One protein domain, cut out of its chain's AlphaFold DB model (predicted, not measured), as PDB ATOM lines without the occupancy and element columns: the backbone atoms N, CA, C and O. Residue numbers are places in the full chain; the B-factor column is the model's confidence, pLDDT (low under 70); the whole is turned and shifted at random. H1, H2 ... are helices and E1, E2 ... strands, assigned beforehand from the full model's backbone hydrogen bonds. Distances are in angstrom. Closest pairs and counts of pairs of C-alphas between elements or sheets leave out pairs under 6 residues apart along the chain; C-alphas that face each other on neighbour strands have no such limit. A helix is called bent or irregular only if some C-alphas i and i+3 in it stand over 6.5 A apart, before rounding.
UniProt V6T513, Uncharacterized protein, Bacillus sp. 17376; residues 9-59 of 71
ATOM      1  N   HIS A   9      26.487  33.698 -30.279       60.34
ATOM      2  CA  HIS A   9      26.840  33.439 -28.886       60.34
ATOM      3  C   HIS A   9      28.359  33.438 -28.777       60.34
ATOM      4  O   HIS A   9      29.008  32.557 -29.333       60.34
ATOM      5  N   HIS A  10      28.895  34.423 -28.065       63.28
ATOM      6  CA  HIS A  10      30.325  34.570 -27.837       63.28
ATOM      7  C   HIS A  10      30.707  33.937 -26.495       63.28
ATOM      8  O   HIS A  10      30.123  34.258 -25.457       63.28
ATOM      9  N   ILE A  11      31.705  33.058 -26.500       69.50
ATOM     10  CA  ILE A  11      32.423  32.636 -25.295       69.50
ATOM     11  C   ILE A  11      33.854  33.144 -25.422       69.50
ATOM     12  O   ILE A  11      34.578  32.744 -26.332       69.50
ATOM     13  N   PHE A  12      34.261  34.002 -24.492       68.44
ATOM     14  CA  PHE A  12      35.630  34.496 -24.400       68.44
ATOM     15  C   PHE A  12      36.441  33.601 -23.462       68.44
ATOM     16  O   PHE A  12      36.031  33.346 -22.328       68.44
ATOM     17  N   ALA A  13      37.598  33.133 -23.923       69.44
ATOM     18  CA  ALA A  13      38.525  32.327 -23.142       69.44
ATOM     19  C   ALA A  13      39.958  32.837 -23.323       69.44
ATOM     20  O   ALA A  13      40.368  33.194 -24.421       69.44
ATOM     21  N   ILE A  14      40.743  32.849 -22.250       69.25
ATOM     22  CA  ILE A  14      42.172  33.182 -22.298       69.25
ATOM     23  C   ILE A  14      42.944  31.864 -22.249       69.25
ATOM     24  O   ILE A  14      42.714  31.056 -21.348       69.25
ATOM     25  N   VAL A  15      43.841  31.627 -23.210       68.19
ATOM     26  CA  VAL A  15      44.632  30.385 -23.288       68.19
ATOM     27  C   VAL A  15      46.124  30.724 -23.229       68.19
ATOM     28  O   VAL A  15      46.606  31.541 -24.006       68.19
ATOM     29  N   GLY A  16      46.867  30.092 -22.311       69.12
ATOM     30  CA  GLY A  16      48.300  30.345 -22.083       69.12
ATOM     31  C   GLY A  16      48.572  31.437 -21.039       69.12
ATOM     32  O   GLY A  16      47.671  31.800 -20.289       69.12
ATOM     33  N   ASN A  17      49.803  31.964 -20.981       70.94
ATOM     34  CA  ASN A  17      50.301  32.940 -19.986       70.94
ATOM     35  C   ASN A  17      49.593  34.324 -19.990       70.94
ATOM     36  O   ASN A  17      50.155  35.304 -19.511       70.94
ATOM     37  N   GLY A  18      48.368  34.426 -20.514       64.94
ATOM     38  CA  GLY A  18      47.550  35.640 -20.498       64.94
ATOM     39  C   GLY A  18      47.659  36.521 -21.742       64.94
ATOM     40  O   GLY A  18      47.074  37.597 -21.760       64.94
ATOM     41  N   GLU A  19      48.390  36.093 -22.772       73.62
ATOM     42  CA  GLU A  19      48.761  36.969 -23.896       73.62
ATOM     43  C   GLU A  19      47.790  36.917 -25.086       73.62
ATOM     44  O   GLU A  19      47.806  37.821 -25.919       73.62
ATOM     45  N   ILE A  20      46.927  35.894 -25.180       78.00
ATOM     46  CA  ILE A  20      45.991  35.726 -26.303       78.00
ATOM     47  C   ILE A  20      44.566  35.489 -25.791       78.00
ATOM     48  O   ILE A  20      44.302  34.553 -25.030       78.00
ATOM     49  N   LEU A  21      43.644  36.338 -26.255       83.00
ATOM     50  CA  LEU A  21      42.205  36.197 -26.065       83.00
ATOM     51  C   LEU A  21      41.620  35.396 -27.231       83.00
ATOM     52  O   LEU A  21      41.709  35.812 -28.383       83.00
ATOM     53  N   PHE A  22      41.015  34.258 -26.915       79.75
ATOM     54  CA  PHE A  22      40.248  33.456 -27.854       79.75
ATOM     55  C   PHE A  22      38.760  33.745 -27.700       79.75
ATOM     56  O   PHE A  22      38.245  33.938 -26.597       79.75
ATOM     57  N   GLU A  23      38.069  33.704 -28.828       82.88
ATOM     58  CA  GLU A  23      36.622  33.788 -28.904       82.88
ATOM     59  C   GLU A  23      36.098  32.545 -29.623       82.88
ATOM     60  O   GLU A  23      36.605  32.163 -30.679       82.88
ATOM     61  N   ILE A  24      35.097  31.898 -29.032       80.88
ATOM     62  CA  ILE A  24      34.365  30.793 -29.645       80.88
ATOM     63  C   ILE A  24      32.947  31.288 -29.920       80.88
ATOM     64  O   ILE A  24      32.227  31.663 -28.993       80.88
ATOM     65  N   ALA A  25      32.574  31.273 -31.196       82.56
ATOM     66  CA  ALA A  25      31.326  31.797 -31.733       82.56
ATOM     67  C   ALA A  25      30.522  30.688 -32.433       82.56
ATOM     68  O   ALA A  25      31.093  29.851 -33.131       82.56
ATOM     69  N   THR A  26      29.199  30.663 -32.253       81.44
ATOM     70  CA  THR A  26      28.303  29.763 -33.007       81.44
ATOM     71  C   THR A  26      27.880  30.382 -34.340       81.44
ATOM     72  O   THR A  26      27.434  31.526 -34.340       81.44
ATOM     73  N   ASP A  27      27.915  29.610 -35.433       77.81
ATOM     74  CA  ASP A  27      27.545  30.079 -36.783       77.81
ATOM     75  C   ASP A  27      26.072  30.561 -36.892       77.81
ATOM     76  O   ASP A  27      25.834  31.725 -37.218       77.81
ATOM     77  N   PRO A  28      25.043  29.734 -36.614       74.00
ATOM     78  CA  PRO A  28      23.662  30.203 -36.540       74.00
ATOM     79  C   PRO A  28      23.371  30.866 -35.181       74.00
ATOM     80  O   PRO A  28      23.923  30.453 -34.158       74.00
ATOM     81  N   PRO A  29      22.441  31.838 -35.120       72.44
ATOM     82  CA  PRO A  29      21.426  32.160 -36.129       72.44
ATOM     83  C   PRO A  29      21.831  33.197 -37.196       72.44
ATOM     84  O   PRO A  29      21.094  33.376 -38.163       72.44
ATOM     85  N   GLY A  30      22.983  33.856 -37.048       78.19
ATOM     86  CA  GLY A  30      23.419  34.928 -37.944       78.19
ATOM     87  C   GLY A  30      22.553  36.193 -37.862       78.19
ATOM     88  O   GLY A  30      21.627  36.299 -37.057       78.19
ATOM     89  N   PHE A  31      22.870  37.178 -38.698       80.62
ATOM     90  CA  PHE A  31      22.247  38.504 -38.648       80.62
ATOM     91  C   PHE A  31      20.897  38.589 -39.390       80.62
ATOM     92  O   PHE A  31      20.064  39.433 -39.072       80.62
ATOM     93  N   ALA A  32      20.638  37.691 -40.351       81.50
ATOM     94  CA  ALA A  32      19.462  37.745 -41.237       81.50
ATOM     95  C   ALA A  32      18.137  37.336 -40.566       81.50
ATOM     96  O   ALA A  32      17.101  37.204 -41.214       81.50
ATOM     97  N   MET A  33      18.170  37.094 -39.257       77.19
ATOM     98  CA  MET A  33      16.977  36.825 -38.458       77.19
ATOM     99  C   MET A  33      16.135  38.075 -38.218       77.19
ATOM    100  O   MET A  33      14.907  37.983 -38.195       77.19
ATOM    101  N   ASP A  34      16.790  39.219 -38.003       74.50
ATOM    102  CA  ASP A  34      16.122  40.453 -37.576       74.50
ATOM    103  C   ASP A  34      15.997  41.481 -38.712       74.50
ATOM    104  O   ASP A  34      15.213  42.433 -38.622       74.50
ATOM    105  N   GLU A  35      16.772  41.284 -39.778       79.19
ATOM    106  CA  GLU A  35      16.845  42.144 -40.951       79.19
ATOM    107  C   GLU A  35      16.862  41.289 -42.215       79.19
ATOM    108  O   GLU A  35      17.415  40.188 -42.233       79.19
ATOM    109  N   SER A  36      16.247  41.791 -43.284       83.31
ATOM    110  CA  SER A  36      16.347  41.139 -44.582       83.31
ATOM    111  C   SER A  36      17.777  41.267 -45.115       83.31
ATOM    112  O   SER A  36      18.474  42.246 -44.848       83.31
ATOM    113  N   HIS A  37      18.227  40.259 -45.862       84.06
ATOM    114  CA  HIS A  37      19.602  40.183 -46.370       84.06
ATOM    115  C   HIS A  37      20.035  41.409 -47.186       84.06
ATOM    116  O   HIS A  37      21.211  41.745 -47.196       84.06
ATOM    117  N   ASP A  38      19.094  42.050 -47.869       87.44
ATOM    118  CA  ASP A  38      19.296  43.211 -48.733       87.44
ATOM    119  C   ASP A  38      19.405  44.542 -47.977       87.44
ATOM    120  O   ASP A  38      19.851  45.516 -48.570       87.44
ATOM    121  N   ARG A  39      19.005  44.596 -46.698       85.44
ATOM    122  CA  ARG A  39      18.899  45.849 -45.922       85.44
ATOM    123  C   ARG A  39      19.592  45.821 -44.563       85.44
ATOM    124  O   ARG A  39      19.445  46.738 -43.758       85.44
ATOM    125  N   MET A  40      20.295  44.737 -44.269       87.94
ATOM    126  CA  MET A  40      20.983  44.552 -43.001       87.94
ATOM    127  C   MET A  40      22.083  45.591 -42.800       87.94
ATOM    128  O   MET A  40      22.861  45.866 -43.712       87.94
ATOM    129  N   GLY A  41      22.168  46.138 -41.588       87.06
ATOM    130  CA  GLY A  41      23.155  47.166 -41.259       87.06
ATOM    131  C   GLY A  41      22.764  48.581 -41.699       87.06
ATOM    132  O   GLY A  41      23.507  49.516 -41.414       87.06
ATOM    133  N   GLU A  42      21.594  48.776 -42.320       90.44
ATOM    134  CA  GLU A  42      21.067  50.113 -42.635       90.44
ATOM    135  C   GLU A  42      20.484  50.831 -41.407       90.44
ATOM    136  O   GLU A  42      20.325  52.053 -41.423       90.44
ATOM    137  N   ARG A  43      20.117  50.097 -40.346       88.69
ATOM    138  CA  ARG A  43      19.483  50.666 -39.146       88.69
ATOM    139  C   ARG A  43      20.153  50.224 -37.852       88.69
ATOM    140  O   ARG A  43      20.647  49.108 -37.727       88.69
ATOM    141  N   LEU A  44      20.057  51.080 -36.833       90.62
ATOM    142  CA  LEU A  44      20.490  50.742 -35.480       90.62
ATOM    143  C   LEU A  44      19.559  49.690 -34.856       90.62
ATOM    144  O   LEU A  44      18.435  49.982 -34.417       90.62
ATOM    145  N   MET A  45      20.063  48.459 -34.793       90.06
ATOM    146  CA  MET A  45      19.444  47.332 -34.106       90.06
ATOM    147  C   MET A  45      19.768  47.350 -32.617       90.06
ATOM    148  O   MET A  45      20.934  47.357 -32.232       90.06
ATOM    149  N   LEU A  46      18.734  47.316 -31.774       90.62
ATOM    150  CA  LEU A  46      18.891  47.226 -30.326       90.62
ATOM    151  C   LEU A  46      18.298  45.911 -29.806       90.62
ATOM    152  O   LEU A  46      17.217  45.497 -30.239       90.62
ATOM    153  N   PRO A  47      18.947  45.257 -28.827       89.12
ATOM    154  CA  PRO A  47      18.319  44.178 -28.083       89.12
ATOM    155  C   PRO A  47      17.009  44.648 -27.440       89.12
ATOM    156  O   PRO A  47      16.914  45.771 -26.947       89.12
ATOM    157  N   LEU A  48      16.013  43.759 -27.356       88.25
ATOM    158  CA  LEU A  48      14.657  44.107 -26.900       88.25
ATOM    159  C   LEU A  48      14.614  44.841 -25.545       88.25
ATOM    160  O   LEU A  48      13.749  45.680 -25.317       88.25
ATOM    161  N   HIS A  49      15.535  44.529 -24.633       90.50
ATOM    162  CA  HIS A  49      15.602  45.164 -23.315       90.50
ATOM    163  C   HIS A  49      16.157  46.600 -23.342       90.50
ATOM    164  O   HIS A  49      15.909  47.348 -22.392       90.50
ATOM    165  N   TYR A  50      16.853  46.990 -24.416       94.00
ATOM    166  CA  TYR A  50      17.378  48.339 -24.640       94.00
ATOM    167  C   TYR A  50      16.483  49.213 -25.523       94.00
ATOM    168  O   TYR A  50      16.667  50.424 -25.530       94.00
ATOM    169  N   GLU A  51      15.465  48.659 -26.186       94.00
ATOM    170  CA  GLU A  51      14.546  49.443 -27.032       94.00
ATOM    171  C   GLU A  51      13.853  50.591 -26.276       94.00
ATOM    172  O   GLU A  51      13.624  51.661 -26.833       94.00
ATOM    173  N   LYS A  52      13.593  50.431 -24.971       96.44
ATOM    174  CA  LYS A  52      13.054  51.513 -24.122       96.44
ATOM    175  C   LYS A  52      13.984  52.729 -23.983       96.44
ATOM    176  O   LYS A  52      13.510  53.793 -23.605       96.44
ATOM    177  N   TYR A  53      15.275  52.569 -24.267       96.56
ATOM    178  CA  TYR A  53      16.297  53.614 -24.186       96.56
ATOM    179  C   TYR A  53      16.730  54.119 -25.567       96.56
ATOM    180  O   TYR A  53      17.690  54.876 -25.660       96.56
ATOM    181  N   ARG A  54      16.038  53.725 -26.648       95.75
ATOM    182  CA  ARG A  54      16.423  54.066 -28.025       95.75
ATOM    183  C   ARG A  54      16.690  55.557 -28.219       95.75
ATOM    184  O   ARG A  54      17.740  55.907 -28.731       95.75
ATOM    185  N   ALA A  55      15.775  56.413 -27.766       96.38
ATOM    186  CA  ALA A  55      15.903  57.860 -27.941       96.38
ATOM    187  C   ALA A  55      17.146  58.438 -27.241       96.38
ATOM    188  O   ALA A  55      17.775  59.353 -27.759       96.38
ATOM    189  N   GLU A  56      17.508  57.900 -26.074       97.06
ATOM    190  CA  GLU A  56      18.702  58.318 -25.332       97.06
ATOM    191  C   GLU A  56      19.979  57.847 -26.036       97.06
ATOM    192  O   GLU A  56      20.911  58.627 -26.222       97.06
ATOM    193  N   LEU A  57      19.995  56.590 -26.491       95.38
ATOM    194  CA  LEU A  57      21.125  56.012 -27.214       95.38
ATOM    195  C   LEU A  57      21.354  56.722 -28.552       95.38
ATOM    196  O   LEU A  57      22.472  57.147 -28.819       95.38
ATOM    197  N   GLU A  58      20.306  56.918 -29.355       95.25
ATOM    198  CA  GLU A  58      20.385  57.621 -30.643       95.25
ATOM    199  C   GLU A  58      20.845  59.074 -30.481       95.25
ATOM    200  O   GLU A  58      21.559  59.579 -31.339       95.25
ATOM    201  N   ALA A  59      20.503  59.735 -29.371       96.19
ATOM    202  CA  ALA A  59      20.990  61.082 -29.076       96.19
ATOM    203  C   ALA A  59      22.469  61.122 -28.647       96.19
ATOM    204  O   ALA A  59      23.109  62.163 -28.776       96.19
TER     205      ALA A  59
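Overview. This is residues 9 to 59 of the 71 residues of an uncharacterized protein of Bacillus sp. 17376 (UniProt V6T513). Little regular structure is found here: a two-strand hairpin, E1 and E2, lies toward one end, and a long winding stretch, residues 26 to 50, leads from it to one helix, H1. The hairpin's turn, residues 15 to 20, sticks out. The printed part has 51 residues, with 19 in named elements in the order E1, E2, H1; the class is mixed, the sheet antiparallel. The whole is extended, radius of gyration of the C-alphas 15.9 A, spanning 43 by 27 by 17 A.

Along the chain. Find C-alpha 10 at (30.325, 34.570, -27.837); E1 runs from there to residue 14, 13.2 A. E2, residues 21 to 25, covers 13.0 A. H1, residues 51 to 59, covers 13.5 A and ends at C-alpha 59, (20.990, 61.082, -29.076); it is irregular, C-alphas 52 and 55 being 7.9 A apart.

Arrangement. Look at N 11 and O 24, 2.9 A apart, within hydrogen-bond range: E1 and E2 are antiparallel at 154 degrees. E1 and H1 are apart. In H1, 3 of 5 O i to N i+4 pairs and 4 of 6 O i to N i+3 pairs are within range.

Size, cuts and confidence. The C-alphas farthest apart, Asn 17 and Asp 38, are 43.5 A apart. The printed part has no cut; the link E2 to H1 is long. Look for pLDDT under 70 at residues 9 to 16 and 18.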